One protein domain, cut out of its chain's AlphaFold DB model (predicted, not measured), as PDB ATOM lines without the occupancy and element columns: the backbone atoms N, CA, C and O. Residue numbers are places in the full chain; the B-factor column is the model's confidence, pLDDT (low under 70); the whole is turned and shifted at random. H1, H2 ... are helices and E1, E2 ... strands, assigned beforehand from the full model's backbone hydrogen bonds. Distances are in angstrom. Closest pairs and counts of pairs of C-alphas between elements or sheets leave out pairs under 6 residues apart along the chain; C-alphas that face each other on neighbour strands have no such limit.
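This is residues 25 to 122 of the 125 residues of an uncharacterized protein of Araneus ventricosus (UniProt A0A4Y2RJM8). One long helix, H3, makes the length of the model, with two short helices, H1 and H2, gathered at its first end and a two-stranded hairpin, E1 and E2, near its far end. Between these two groups a stretch of H3, residues 68 to 81, stands free, and at the hairpin's tip residues 109 to 114 stick out. The printed part has 98 residues, with three named helices followed by two named strands, H1, H2, H3, E1, E2; the sheet is E1 - E2, antiparallel, and the class is mostly helix. The whole is extended, with a radius of gyration of the C-alphas of 21.3 A, and its outline is flat, spanning 63 by 36 by 17 A.

H1, residues 25 to 34, and H2, residues 39 to 48, touch and stand about perpendicular at 73 degrees; their closest C-alphas, those of Ile 32 and Met 42, are 6.2 A apart. H3, residues 56 to 92, touches H1 with residues 59 to 66 alone, at a steep tilt of 51 degrees, the same way; the closest C-alphas, those of Thr 26 and Glu 62, are 5.5 A apart. H2 and H3 are close but not clearly touching, with the C-alphas of Phe 39 and Glu 56 closest at 6.4 A. Near the other end of H3, the closest C-alphas of H3 and E1, residues 102 to 107, are those of Ala 89 and Leu 102, 6.2 A apart. E1 and E2, residues 116 to 121, form a hairpin, antiparallel at 150 degrees; N 103 and O 120, and N 105 and O 118, are each 2.8 A apart, within hydrogen-bond range. H3 and E2 are apart, and H1 and H2 are apart from both strands. Every O i to N i+4 pair is within hydrogen-bond range in H1 and H2, and 32 of 33 are in H3.

H1 begins at C-alpha 25, (-36.268, -38.429, -6.903), and is 14.0 A long; H2 is 14.3 A long. H3 runs 51.7 A from C-alpha 56 at (-34.728, -28.410, -2.067) to C-alpha 92 at (-19.217, -68.991, 26.002). E1 is 15.6 A long, and E2 is 16.7 A long, ending at C-alpha 121, (-24.371, -55.652, 29.634).

The two C-alphas farthest apart, those of Asn 50 and Ser 97, are 64.5 A apart. The printed part has no cut. The link from H1 to H2 is tight, the other three are short, and no link is long. The mean pLDDT of the printed part is 90.3; residues 109 to 115 are under 70.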
ATOM      1  N   ASN A  25     -36.726 -39.303  -7.980       92.38
ATOM      2  CA  ASN A  25     -36.268 -38.429  -6.903       92.38
ATOM      3  C   ASN A  25     -35.801 -39.223  -5.683       92.38
ATOM      4  O   ASN A  25     -34.716 -38.962  -5.175       92.38
ATOM      5  N   THR A  26     -36.559 -40.240  -5.259       93.56
ATOM      6  CA  THR A  26     -36.138 -41.105  -4.149       93.56
ATOM      7  C   THR A  26     -34.802 -41.781  -4.472       93.56
ATOM      8  O   THR A  26     -33.938 -41.878  -3.608       93.56
ATOM      9  N   ARG A  27     -34.585 -42.208  -5.724       91.62
ATOM     10  CA  ARG A  27     -33.312 -42.812  -6.159       91.62
ATOM     11  C   ARG A  27     -32.153 -41.823  -6.136       91.62
ATOM     12  O   ARG A  27     -31.094 -42.156  -5.615       91.62
ATOM     13  N   ALA A  28     -32.356 -40.623  -6.674       93.94
ATOM     14  CA  ALA A  28     -31.348 -39.567  -6.660       93.94
ATOM     15  C   ALA A  28     -30.970 -39.169  -5.223       93.94
ATOM     16  O   ALA A  28     -29.787 -39.141  -4.891       93.94
ATOM     17  N   GLY A  29     -31.972 -38.961  -4.360       95.31
ATOM     18  CA  GLY A  29     -31.772 -38.692  -2.935       95.31
ATOM     19  C   GLY A  29     -31.027 -39.827  -2.235       95.31
ATOM     20  O   GLY A  29     -30.034 -39.573  -1.564       95.31
ATOM     21  N   THR A  30     -31.424 -41.082  -2.475       94.81
ATOM     22  CA  THR A  30     -30.754 -42.260  -1.892       94.81
ATOM     23  C   THR A  30     -29.285 -42.305  -2.297       94.81
ATOM     24  O   THR A  30     -28.424 -42.435  -1.436       94.81
ATOM     25  N   GLY A  31     -28.979 -42.144  -3.588       95.12
ATOM     26  CA  GLY A  31     -27.604 -42.194  -4.082       95.12
ATOM     27  C   GLY A  31     -26.705 -41.122  -3.461       95.12
ATOM     28  O   GLY A  31     -25.592 -41.428  -3.044       95.12
ATOM     29  N   ILE A  32     -27.200 -39.885  -3.355       97.19
ATOM     30  CA  ILE A  32     -26.444 -38.777  -2.757       97.19
ATOM     31  C   ILE A  32     -26.289 -38.956  -1.242       97.19
ATOM     32  O   ILE A  32     -25.192 -38.780  -0.717       97.19
ATOM     33  N   MET A  33     -27.340 -39.369  -0.534       97.06
ATOM     34  CA  MET A  33     -27.254 -39.608   0.909       97.06
ATOM     35  C   MET A  33     -26.327 -40.787   1.240       97.06
ATOM     36  O   MET A  33     -25.603 -40.731   2.230       97.06
ATOM     37  N   SER A  34     -26.284 -41.834   0.406       96.19
ATOM     38  CA  SER A  34     -25.385 -42.984   0.600       96.19
ATOM     39  C   SER A  34     -23.900 -42.630   0.504       96.19
ATOM     40  O   SER A  34     -23.078 -43.335   1.083       96.19
ATOM     41  N   ILE A  35     -23.543 -41.547  -0.192       96.62
ATOM     42  CA  ILE A  35     -22.165 -41.026  -0.222       96.62
ATOM     43  C   ILE A  35     -21.913 -39.951   0.850       96.62
ATOM     44  O   ILE A  35     -20.866 -39.310   0.835       96.62
ATOM     45  N   GLY A  36     -22.866 -39.729   1.763       96.06
ATOM     46  CA  GLY A  36     -22.796 -38.689   2.791       96.06
ATOM     47  C   GLY A  36     -23.047 -37.268   2.270       96.06
ATOM     48  O   GLY A  36     -22.705 -36.304   2.950       96.06
ATOM     49  N   GLY A  37     -23.608 -37.125   1.067       96.06
ATOM     50  CA  GLY A  37     -23.918 -35.833   0.459       96.06
ATOM     51  C   GLY A  37     -25.294 -35.289   0.851       96.06
ATOM     52  O   GLY A  37     -26.195 -36.030   1.244       96.06
ATOM     53  N   GLY A  38     -25.463 -33.974   0.695       96.94
ATOM     54  CA  GLY A  38     -26.735 -33.268   0.884       96.94
ATOM     55  C   GLY A  38     -27.295 -32.659  -0.406       96.94
ATOM     56  O   GLY A  38     -26.795 -32.909  -1.504       96.94
ATOM     57  N   PHE A  39     -28.315 -31.804  -0.267       97.81
ATOM     58  CA  PHE A  39     -28.979 -31.137  -1.395       97.81
ATOM     59  C   PHE A  39     -27.999 -30.408  -2.330       97.81
ATOM     60  O   PHE A  39     -28.056 -30.605  -3.541       97.81
ATOM     61  N   LEU A  40     -27.064 -29.626  -1.778       97.81
ATOM     62  CA  LEU A  40     -26.088 -28.876  -2.579       97.81
ATOM     63  C   LEU A  40     -25.179 -29.800  -3.402       97.81
ATOM     64  O   LEU A  40     -24.889 -29.504  -4.556       97.81
ATOM     65  N   ASN A  41     -24.779 -30.950  -2.846       97.44
ATOM     66  CA  ASN A  41     -23.972 -31.922  -3.585       97.44
ATOM     67  C   ASN A  41     -24.769 -32.555  -4.732       97.44
ATOM     68  O   ASN A  41     -24.226 -32.784  -5.809       97.44
ATOM     69  N   MET A  42     -26.059 -32.824  -4.518       97.00
ATOM     70  CA  MET A  42     -26.941 -33.317  -5.573       97.00
ATOM     71  C   MET A  42     -27.130 -32.278  -6.679       97.00
ATOM     72  O   MET A  42     -27.033 -32.624  -7.852       97.00
ATOM     73  N   GLU A  43     -27.399 -31.023  -6.316       97.62
ATOM     74  CA  GLU A  43     -27.583 -29.933  -7.275       97.62
ATOM     75  C   GLU A  43     -26.328 -29.732  -8.131       97.62
ATOM     76  O   GLU A  43     -26.427 -29.665  -9.357       97.62
ATOM     77  N   GLU A  44     -25.147 -29.729  -7.509       97.38
ATOM     78  CA  GLU A  44     -23.863 -29.661  -8.206       97.38
ATOM     79  C   GLU A  44     -23.672 -30.849  -9.161       97.38
ATOM     80  O   GLU A  44     -23.361 -30.661 -10.340       97.38
ATOM     81  N   PHE A  45     -23.920 -32.072  -8.685       96.25
ATOM     82  CA  PHE A  45     -23.776 -33.286  -9.490       96.25
ATOM     83  C   PHE A  45     -24.715 -33.288 -10.705       96.25
ATOM     84  O   PHE A  45     -24.312 -33.623 -11.819       96.25
ATOM     85  N   PHE A  46     -25.966 -32.875 -10.513       96.25
ATOM     86  CA  PHE A  46     -26.968 -32.800 -11.576       96.25
ATOM     87  C   PHE A  46     -26.648 -31.686 -12.577       96.25
ATOM     88  O   PHE A  46     -26.770 -31.898 -13.785       96.25
ATOM     89  N   SER A  47     -26.160 -30.540 -12.095       96.94
ATOM     90  CA  SER A  47     -25.675 -29.438 -12.927       96.94
ATOM     91  C   SER A  47     -24.516 -29.875 -13.828       96.94
ATOM     92  O   SER A  47     -24.562 -29.663 -15.041       96.94
ATOM     93  N   ALA A  48     -23.527 -30.592 -13.276       97.75
ATOM     94  CA  ALA A  48     -22.391 -31.118 -14.037       97.75
ATOM     95  C   ALA A  48     -22.810 -32.097 -15.150       97.75
ATOM     96  O   ALA A  48     -22.151 -32.189 -16.186       97.75
ATOM     97  N   LEU A  49     -23.923 -32.810 -14.954       96.25
ATOM     98  CA  LEU A  49     -24.489 -33.746 -15.926       96.25
ATOM     99  C   LEU A  49     -25.535 -33.115 -16.858       96.25
ATOM    100  O   LEU A  49     -26.062 -33.812 -17.727       96.25
ATOM    101  N   ASN A  50     -25.839 -31.822 -16.701       96.50
ATOM    102  CA  ASN A  50     -26.920 -31.131 -17.406       96.50
ATOM    103  C   ASN A  50     -28.287 -31.835 -17.243       96.50
ATOM    104  O   ASN A  50     -29.066 -31.965 -18.191       96.50
ATOM    105  N   ILE A  51     -28.566 -32.319 -16.029       94.19
ATOM    106  CA  ILE A  51     -29.834 -32.945 -15.640       94.19
ATOM    107  C   ILE A  51     -30.582 -31.973 -14.716       94.19
ATOM    108  O   ILE A  51     -29.983 -31.455 -13.775       94.19
ATOM    109  N   PRO A  52     -31.889 -31.723 -14.919       93.62
ATOM    110  CA  PRO A  52     -32.671 -30.920 -13.984       93.62
ATOM    111  C   PRO A  52     -32.684 -31.541 -12.582       93.62
ATOM    112  O   PRO A  52     -33.103 -32.688 -12.410       93.62
ATOM    113  N   SER A  53     -32.245 -30.774 -11.586       94.19
ATOM    114  CA  SER A  53     -32.316 -31.170 -10.179       94.19
ATOM    115  C   SER A  53     -33.740 -31.018  -9.635       94.19
ATOM    116  O   SER A  53     -34.522 -30.182 -10.098       94.19
ATOM    117  N   MET A  54     -34.088 -31.818  -8.626       95.62
ATOM    118  CA  MET A  54     -35.308 -31.589  -7.852       95.62
ATOM    119  C   MET A  54     -35.155 -30.338  -6.975       95.62
ATOM    120  O   MET A  54     -34.047 -29.939  -6.633       95.62
ATOM    121  N   SER A  55     -36.270 -29.736  -6.561       97.00
ATOM    122  CA  SER A  55     -36.222 -28.615  -5.613       97.00
ATOM    123  C   SER A  55     -35.740 -29.062  -4.229       97.00
ATOM    124  O   SER A  55     -36.007 -30.196  -3.825       97.00
ATOM    125  N   GLU A  56     -35.138 -28.156  -3.458       97.62
ATOM    126  CA  GLU A  56     -34.728 -28.410  -2.067       97.62
ATOM    127  C   GLU A  56     -35.887 -28.942  -1.211       97.62
ATOM    128  O   GLU A  56     -35.758 -29.940  -0.505       97.62
ATOM    129  N   LYS A  57     -37.080 -28.352  -1.355       98.00
ATOM    130  CA  LYS A  57     -38.290 -28.810  -0.660       98.00
ATOM    131  C   LYS A  57     -38.658 -30.253  -1.008       98.00
ATOM    132  O   LYS A  57     -39.198 -30.970  -0.168       98.00
ATOM    133  N   THR A  58     -38.439 -30.668  -2.252       97.44
ATOM    134  CA  THR A  58     -38.649 -32.058  -2.671       97.44
ATOM    135  C   THR A  58     -37.567 -32.958  -2.091       97.44
ATOM    136  O   THR A  58     -37.899 -34.025  -1.587       97.44
ATOM    137  N   PHE A  59     -36.310 -32.516  -2.108       97.75
ATOM    138  CA  PHE A  59     -35.193 -33.263  -1.541       97.75
ATOM    139  C   PHE A  59     -35.401 -33.559  -0.055       97.75
ATOM    140  O   PHE A  59     -35.293 -34.713   0.333       97.75
ATOM    141  N   ILE A  60     -35.785 -32.563   0.749       98.00
ATOM    142  CA  ILE A  60     -36.036 -32.743   2.190       98.00
ATOM    143  C   ILE A  60     -37.098 -33.824   2.434       98.00
ATOM    144  O   ILE A  60     -36.901 -34.708   3.259       98.00
ATOM    145  N   LYS A  61     -38.189 -33.822   1.659       97.19
ATOM    146  CA  LYS A  61     -39.237 -34.849   1.775       97.19
ATOM    147  C   LYS A  61     -38.736 -36.251   1.433       97.19
ATOM    148  O   LYS A  61     -39.116 -37.220   2.082       97.19
ATOM    149  N   GLU A  62     -37.923 -36.375   0.385       96.81
ATOM    150  CA  GLU A  62     -37.324 -37.664   0.032       96.81
ATOM    151  C   GLU A  62     -36.300 -38.099   1.087       96.81
ATOM    152  O   GLU A  62     -36.274 -39.270   1.449       96.81
ATOM    153  N   GLN A  63     -35.514 -37.166   1.629       96.81
ATOM    154  CA  GLN A  63     -34.555 -37.416   2.700       96.81
ATOM    155  C   GLN A  63     -35.242 -37.939   3.962       96.81
ATOM    156  O   GLN A  63     -34.767 -38.915   4.534       96.81
ATOM    157  N   GLU A  64     -36.355 -37.337   4.383       97.25
ATOM    158  CA  GLU A  64     -37.144 -37.800   5.534       97.25
ATOM    159  C   GLU A  64     -37.616 -39.241   5.323       97.25
ATOM    160  O   GLU A  64     -37.360 -40.109   6.152       97.25
ATOM    161  N   LYS A  65     -38.204 -39.521   4.155       95.75
ATOM    162  CA  LYS A  65     -38.666 -40.863   3.783       95.75
ATOM    163  C   LYS A  65     -37.535 -41.900   3.763       95.75
ATOM    164  O   LYS A  65     -37.731 -43.041   4.173       95.75
ATOM    165  N   ILE A  66     -36.367 -41.533   3.237       95.69
ATOM    166  CA  ILE A  66     -35.193 -42.418   3.192       95.69
ATOM    167  C   ILE A  66     -34.665 -42.661   4.608       95.69
ATOM    168  O   ILE A  66     -34.383 -43.803   4.963       95.69
ATOM    169  N   SER A  67     -34.579 -41.606   5.419       96.69
ATOM    170  CA  SER A  67     -34.110 -41.677   6.806       96.69
ATOM    171  C   SER A  67     -35.006 -42.575   7.657       96.69
ATOM    172  O   SER A  67     -34.489 -43.420   8.376       96.69
ATOM    173  N   GLU A  68     -36.328 -42.468   7.512       96.81
ATOM    174  CA  GLU A  68     -37.291 -43.338   8.201       96.81
ATOM    175  C   GLU A  68     -37.069 -44.817   7.843       96.81
ATOM    176  O   GLU A  68     -37.001 -45.682   8.717       96.81
ATOM    177  N   ALA A  69     -36.877 -45.127   6.557       94.00
ATOM    178  CA  ALA A  69     -36.601 -46.495   6.122       94.00
ATOM    179  C   ALA A  69     -35.260 -47.026   6.664       94.00
ATOM    180  O   ALA A  69     -35.149 -48.208   7.010       94.00
ATOM    181  N   TRP A  70     -34.241 -46.166   6.737       95.88
ATOM    182  CA  TRP A  70     -32.950 -46.508   7.332       95.88
ATOM    183  C   TRP A  70     -33.054 -46.753   8.828       95.88
ATOM    184  O   TRP A  70     -32.489 -47.734   9.295       95.88
ATOM    185  N   GLU A  71     -33.796 -45.927   9.562       97.06
ATOM    186  CA  GLU A  71     -34.009 -46.090  11.000       97.06
ATOM    187  C   GLU A  71     -34.697 -47.421  11.312       97.06
ATOM    188  O   GLU A  71     -34.178 -48.211  12.097       97.06
ATOM    189  N   VAL A  72     -35.799 -47.730  10.621       96.81
ATOM    190  CA  VAL A  72     -36.512 -49.009  10.780       96.81
ATOM    191  C   VAL A  72     -35.595 -50.198  10.491       96.81
ATOM    192  O   VAL A  72     -35.605 -51.193  11.216       96.81
ATOM    193  N   THR A  73     -34.788 -50.103   9.433       96.00
ATOM    194  CA  THR A  73     -33.844 -51.170   9.081       96.00
ATOM    195  C   THR A  73     -32.755 -51.301  10.142       96.00
ATOM    196  O   THR A  73     -32.474 -52.406  10.588       96.00
ATOM    197  N   ALA A  74     -32.173 -50.187  10.585       95.69
ATOM    198  CA  ALA A  74     -31.115 -50.174  11.584       95.69
ATOM    199  C   ALA A  74     -31.589 -50.770  12.915       95.69
ATOM    200  O   ALA A  74     -30.883 -51.599  13.479       95.69
ATOM    201  N   LEU A  75     -32.794 -50.421  13.374       96.06
ATOM    202  CA  LEU A  75     -33.393 -50.998  14.580       96.06
ATOM    203  C   LEU A  75     -33.551 -52.515  14.462       96.06
ATOM    204  O   LEU A  75     -33.095 -53.250  15.333       96.06
ATOM    205  N   LYS A  76     -34.106 -52.996  13.346       96.44
ATOM    206  CA  LYS A  76     -34.283 -54.433  13.108       96.44
ATOM    207  C   LYS A  76     -32.953 -55.194  13.094       96.44
ATOM    208  O   LYS A  76     -32.854 -56.287  13.651       96.44
ATOM    209  N   GLU A  77     -31.931 -54.640  12.446       96.12
ATOM    210  CA  GLU A  77     -30.603 -55.260  12.412       96.12
ATOM    211  C   GLU A  77     -29.944 -55.239  13.800       96.12
ATOM    212  O   GLU A  77     -29.324 -56.225  14.193       96.12
ATOM    213  N   MET A  78     -30.128 -54.169  14.584       93.12
ATOM    214  CA  MET A  78     -29.657 -54.106  15.973       93.12
ATOM    215  C   MET A  78     -30.351 -55.147  16.858       93.12
ATOM    216  O   MET A  78     -29.670 -55.832  17.616       93.12
ATOM    217  N   GLU A  79     -31.667 -55.326  16.740       92.75
ATOM    218  CA  GLU A  79     -32.413 -56.372  17.455       92.75
ATOM    219  C   GLU A  79     -31.895 -57.775  17.106       92.75
ATOM    220  O   GLU A  79     -31.653 -58.602  17.992       92.75
ATOM    221  N   SER A  80     -31.671 -58.038  15.813       93.94
ATOM    222  CA  SER A  80     -31.119 -59.313  15.345       93.94
ATOM    223  C   SER A  80     -29.710 -59.550  15.893       93.94
ATOM    224  O   SER A  80     -29.421 -60.637  16.395       93.94
ATOM    225  N   ALA A  81     -28.849 -58.529  15.849       91.31
ATOM    226  CA  ALA A  81     -27.489 -58.603  16.370       91.31
ATOM    227  C   ALA A  81     -27.472 -58.840  17.887       91.31
ATOM    228  O   ALA A  81     -26.741 -59.704  18.363       91.31
ATOM    229  N   VAL A  82     -28.320 -58.145  18.655       89.12
ATOM    230  CA  VAL A  82     -28.441 -58.350  20.108       89.12
ATOM    231  C   VAL A  82     -28.859 -59.786  20.427       89.12
ATOM    232  O   VAL A  82     -28.303 -60.395  21.341       89.12
ATOM    233  N   SER A  83     -29.805 -60.355  19.673       90.81
ATOM    234  CA  SER A  83     -30.235 -61.747  19.859       90.81
ATOM    235  C   SER A  83     -29.094 -62.745  19.621       90.81
ATOM    236  O   SER A  83     -28.877 -63.649  20.436       90.81
ATOM    237  N   GLU A  84     -28.337 -62.561  18.536       92.88
ATOM    238  CA  GLU A  84     -27.200 -63.416  18.186       92.88
ATOM    239  C   GLU A  84     -26.068 -63.313  19.217       92.88
ATOM    240  O   GLU A  84     -25.626 -64.331  19.757       92.88
ATOM    241  N   GLU A  85     -25.656 -62.092  19.563       90.81
ATOM    242  CA  GLU A  85     -24.593 -61.837  20.539       90.81
ATOM    243  C   GLU A  85     -24.953 -62.377  21.928       90.81
ATOM    244  O   GLU A  85     -24.120 -62.989  22.600       90.81
ATOM    245  N   ARG A  86     -26.223 -62.249  22.344       90.19
ATOM    246  CA  ARG A  86     -26.711 -62.816  23.608       90.19
ATOM    247  C   ARG A  86     -26.552 -64.336  23.637       90.19
ATOM    248  O   ARG A  86     -26.075 -64.887  24.629       90.19
ATOM    249  N   SER A  87     -26.945 -65.016  22.559       91.75
ATOM    250  CA  SER A  87     -26.820 -66.474  22.431       91.75
ATOM    251  C   SER A  87     -25.356 -66.921  22.506       91.75
ATOM    252  O   SER A  87     -25.016 -67.852  23.242       91.75
ATOM    253  N   LEU A  88     -24.470 -66.212  21.800       91.94
ATOM    254  CA  LEU A  88     -23.033 -66.482  21.798       91.94
ATOM    255  C   LEU A  88     -22.399 -66.272  23.179       91.94
ATOM    256  O   LEU A  88     -21.622 -67.122  23.616       91.94
ATOM    257  N   ALA A  89     -22.747 -65.189  23.873       91.94
ATOM    258  CA  ALA A  89     -22.232 -64.883  25.206       91.94
ATOM    259  C   ALA A  89     -22.631 -65.958  26.232       91.94
ATOM    260  O   ALA A  89     -21.776 -66.476  26.952       91.94
ATOM    261  N   ILE A  90     -23.897 -66.398  26.231       91.00
ATOM    262  CA  ILE A  90     -24.361 -67.498  27.096       91.00
ATOM    263  C   ILE A  90     -23.605 -68.794  26.785       91.00
ATOM    264  O   ILE A  90     -23.152 -69.478  27.701       91.00
ATOM    265  N   HIS A  91     -23.432 -69.129  25.501       92.00
ATOM    266  CA  HIS A  91     -22.720 -70.343  25.096       92.00
ATOM    267  C   HIS A  91     -21.249 -70.345  25.539       92.00
ATOM    268  O   HIS A  91     -20.704 -71.397  25.870       92.00
ATOM    269  N   ARG A  92     -20.609 -69.172  25.562       91.19
ATOM    270  CA  ARG A  92     -19.217 -68.991  26.002       91.19
ATOM    271  C   ARG A  92     -19.061 -68.898  27.520       91.19
ATOM    272  O   ARG A  92     -17.943 -69.018  28.010       91.19
ATOM    273  N   GLY A  93     -20.161 -68.730  28.258       91.56
ATOM    274  CA  GLY A  93     -20.125 -68.433  29.689       91.56
ATOM    275  C   GLY A  93     -19.692 -66.996  29.991       91.56
ATOM    276  O   GLY A  93     -19.307 -66.711  31.122       91.56
ATOM    277  N   ASP A  94     -19.769 -66.102  29.002       91.31
ATOM    278  CA  ASP A  94     -19.490 -64.670  29.134       91.31
ATOM    279  C   ASP A  94     -20.705 -63.980  29.781       91.31
ATOM    280  O   ASP A  94     -21.437 -63.209  29.158       91.31
ATOM    281  N   VAL A  95     -20.958 -64.330  31.042       90.81
ATOM    282  CA  VAL A  95     -22.068 -63.834  31.862       90.81
ATOM    283  C   VAL A  95     -21.533 -63.268  33.174       90.81
ATOM    284  O   VAL A  95     -20.517 -63.731  33.695       90.81
ATOM    285  N   ASP A  96     -22.197 -62.250  33.710       89.88
ATOM    286  CA  ASP A  96     -21.835 -61.686  35.009       89.88
ATOM    287  C   ASP A  96     -22.316 -62.548  36.195       89.88
ATOM    288  O   ASP A  96     -22.863 -63.643  36.035       89.88
ATOM    289  N   SER A  97     -22.113 -62.049  37.419       89.62
ATOM    290  CA  SER A  97     -22.535 -62.729  38.650       89.62
ATOM    291  C   SER A  97     -24.050 -62.918  38.785       89.62
ATOM    292  O   SER A  97     -24.473 -63.752  39.583       89.62
ATOM    293  N   GLU A  98     -24.856 -62.157  38.043       88.56
ATOM    294  CA  GLU A  98     -26.320 -62.256  38.016       88.56
ATOM    295  C   GLU A  98     -26.826 -63.056  36.799       88.56
ATOM    296  O   GLU A  98     -28.030 -63.267  36.648       88.56
ATOM    297  N   GLY A  99     -25.917 -63.559  35.953       85.69
ATOM    298  CA  GLY A  99     -26.237 -64.326  34.750       85.69
ATOM    299  C   GLY A  99     -26.583 -63.463  33.533       85.69
ATOM    300  O   GLY A  99     -27.114 -63.990  32.553       85.69
ATOM    301  N   ILE A 100     -26.298 -62.158  33.570       87.81
ATOM    302  CA  ILE A 100     -26.552 -61.245  32.452       87.81
ATOM    303  C   ILE A 100     -25.440 -61.414  31.404       87.81
ATOM    304  O   ILE A 100     -24.258 -61.320  31.750       87.81
ATOM    305  N   PRO A 101     -25.782 -61.647  30.123       89.12
ATOM    306  CA  PRO A 101     -24.796 -61.794  29.056       89.12
ATOM    307  C   PRO A 101     -23.999 -60.510  28.802       89.12
ATOM    308  O   PRO A 101     -24.556 -59.409  28.763       89.12
ATOM    309  N   LEU A 102     -22.691 -60.664  28.603       89.88
ATOM    310  CA  LEU A 102     -21.750 -59.567  28.398       89.88
ATOM    311  C   LEU A 102     -21.285 -59.508  26.940       89.88
ATOM    312  O   LEU A 102     -20.816 -60.496  26.382       89.88
ATOM    313  N   LEU A 103     -21.344 -58.317  26.344       86.62
ATOM    314  CA  LEU A 103     -20.753 -58.027  25.041       86.62
ATOM    315  C   LEU A 103     -19.383 -57.375  25.225       86.62
ATOM    316  O   LEU A 103     -19.259 -56.337  25.881       86.62
ATOM    317  N   THR A 104     -18.347 -57.950  24.612       82.75
ATOM    318  CA  THR A 104     -17.011 -57.338  24.593       82.75
ATOM    319  C   THR A 104     -16.931 -56.284  23.494       82.75
ATOM    320  O   THR A 104     -17.037 -56.598  22.312       82.75
ATOM    321  N   VAL A 105     -16.656 -55.041  23.877       82.56
ATOM    322  CA  VAL A 105     -16.396 -53.922  22.972       82.56
ATOM    323  C   VAL A 105     -14.897 -53.645  22.957       82.56
ATOM    324  O   VAL A 105     -14.289 -53.352  23.987       82.56
ATOM    325  N   VAL A 106     -14.280 -53.747  21.782       79.44
ATOM    326  CA  VAL A 106     -12.860 -53.430  21.603       79.44
ATOM    327  C   VAL A 106     -12.743 -52.002  21.097       79.44
ATOM    328  O   VAL A 106     -13.185 -51.694  19.992       79.44
ATOM    329  N   LEU A 107     -12.137 -51.128  21.896       77.44
ATOM    330  CA  LEU A 107     -11.830 -49.772  21.473       77.44
ATOM    331  C   LEU A 107     -10.523 -49.767  20.685       77.44
ATOM    332  O   LEU A 107      -9.484 -50.236  21.156       77.44
ATOM    333  N   MET A 108     -10.575 -49.201  19.484       70.75
ATOM    334  CA  MET A 108      -9.372 -48.874  18.737       70.75
ATOM    335  C   MET A 108      -8.864 -47.513  19.211       70.75
ATOM    336  O   MET A 108      -9.397 -46.473  18.831       70.75
ATOM    337  N   GLU A 109      -7.831 -47.517  20.050       69.75
ATOM    338  CA  GLU A 109      -7.089 -46.300  20.371       69.75
ATOM    339  C   GLU A 109      -6.034 -46.040  19.290       69.75
ATOM    340  O   GLU A 109      -5.261 -46.925  18.919       69.75
ATOM    341  N   VAL A 110      -5.989 -44.811  18.772       62.28
ATOM    342  CA  VAL A 110      -4.942 -44.380  17.838       62.28
ATOM    343  C   VAL A 110      -3.738 -43.915  18.666       62.28
ATOM    344  O   VAL A 110      -3.596 -42.736  18.972       62.28
ATOM    345  N   GLY A 111      -2.894 -44.859  19.091       66.19
ATOM    346  CA  GLY A 111      -1.700 -44.605  19.906       66.19
ATOM    347  C   GLY A 111      -0.869 -45.875  20.156       66.19
ATOM    348  O   GLY A 111      -1.273 -46.955  19.737       66.19
ATOM    349  N   PRO A 112       0.299 -45.789  20.826       69.06
ATOM    350  CA  PRO A 112       1.182 -46.939  21.072       69.06
ATOM    351  C   PRO A 112       0.660 -47.927  22.135       69.06
ATOM    352  O   PRO A 112       1.346 -48.898  22.453       69.06
ATOM    353  N   ASN A 113      -0.519 -47.680  22.709       64.94
ATOM    354  CA  ASN A 113      -1.093 -48.494  23.775       64.94
ATOM    355  C   ASN A 113      -1.922 -49.652  23.202       64.94
ATOM    356  O   ASN A 113      -2.498 -49.555  22.119       64.94
ATOM    357  N   ALA A 114      -1.968 -50.768  23.931       64.12
ATOM    358  CA  ALA A 114      -2.783 -51.921  23.564       64.12
ATOM    359  C   ALA A 114      -4.284 -51.555  23.539       64.12
ATOM    360  O   ALA A 114      -4.703 -50.703  24.322       64.12
ATOM    361  N   PRO A 115      -5.101 -52.200  22.684       68.94
ATOM    362  CA  PRO A 115      -6.522 -51.887  22.575       68.94
ATOM    363  C   PRO A 115      -7.252 -52.118  23.903       68.94
ATOM    364  O   PRO A 115      -7.188 -53.207  24.483       68.94
ATOM    365  N   THR A 116      -7.971 -51.094  24.361       72.94
ATOM    366  CA  THR A 116      -8.791 -51.142  25.572       72.94
ATOM    367  C   THR A 116     -10.027 -52.011  25.315       72.94
ATOM    368  O   THR A 116     -10.799 -51.756  24.389       72.94
ATOM    369  N   ARG A 117     -10.225 -53.058  26.126       70.62
ATOM    370  CA  ARG A 117     -11.444 -53.883  26.102       70.62
ATOM    371  C   ARG A 117     -12.417 -53.391  27.163       70.62
ATOM    372  O   ARG A 117     -12.068 -53.344  28.339       70.62
ATOM    373  N   LEU A 118     -13.629 -53.065  26.739       76.88
ATOM    374  CA  LEU A 118     -14.761 -52.761  27.603       76.88
ATOM    375  C   LEU A 118     -15.790 -53.888  27.507       76.88
ATOM    376  O   LEU A 118     -15.862 -54.590  26.501       76.88
ATOM    377  N   THR A 119     -16.599 -54.051  28.546       79.19
ATOM    378  CA  THR A 119     -17.739 -54.973  28.553       79.19
ATOM    379  C   THR A 119     -19.018 -54.186  28.769       79.19
ATOM    380  O   THR A 119     -19.092 -53.369  29.687       79.19
ATOM    381  N   MET A 120     -20.019 -54.429  27.929       81.38
ATOM    382  CA  MET A 120     -21.369 -53.893  28.079       81.38
ATOM    383  C   MET A 120     -22.331 -55.018  28.449       81.38
ATOM    384  O   MET A 120     -22.237 -56.115  27.902       81.38
ATOM    385  N   HIS A 121     -23.271 -54.735  29.347       79.38
ATOM    386  CA  HIS A 121     -24.371 -55.652  29.634       79.38
ATOM    387  C   HIS A 121     -25.377 -55.624  28.482       79.38
ATOM    388  O   HIS A 121     -25.809 -54.550  28.054       79.38
ATOM    389  N   LEU A 122     -25.753 -56.804  27.992       77.44
ATOM    390  CA  LEU A 122     -26.836 -56.961  27.027       77.44
ATOM    391  C   LEU A 122     -28.162 -57.064  27.788       77.44
ATOM    392  O   LEU A 122     -28.530 -58.133  28.278       77.44
TER     393      LEU A 122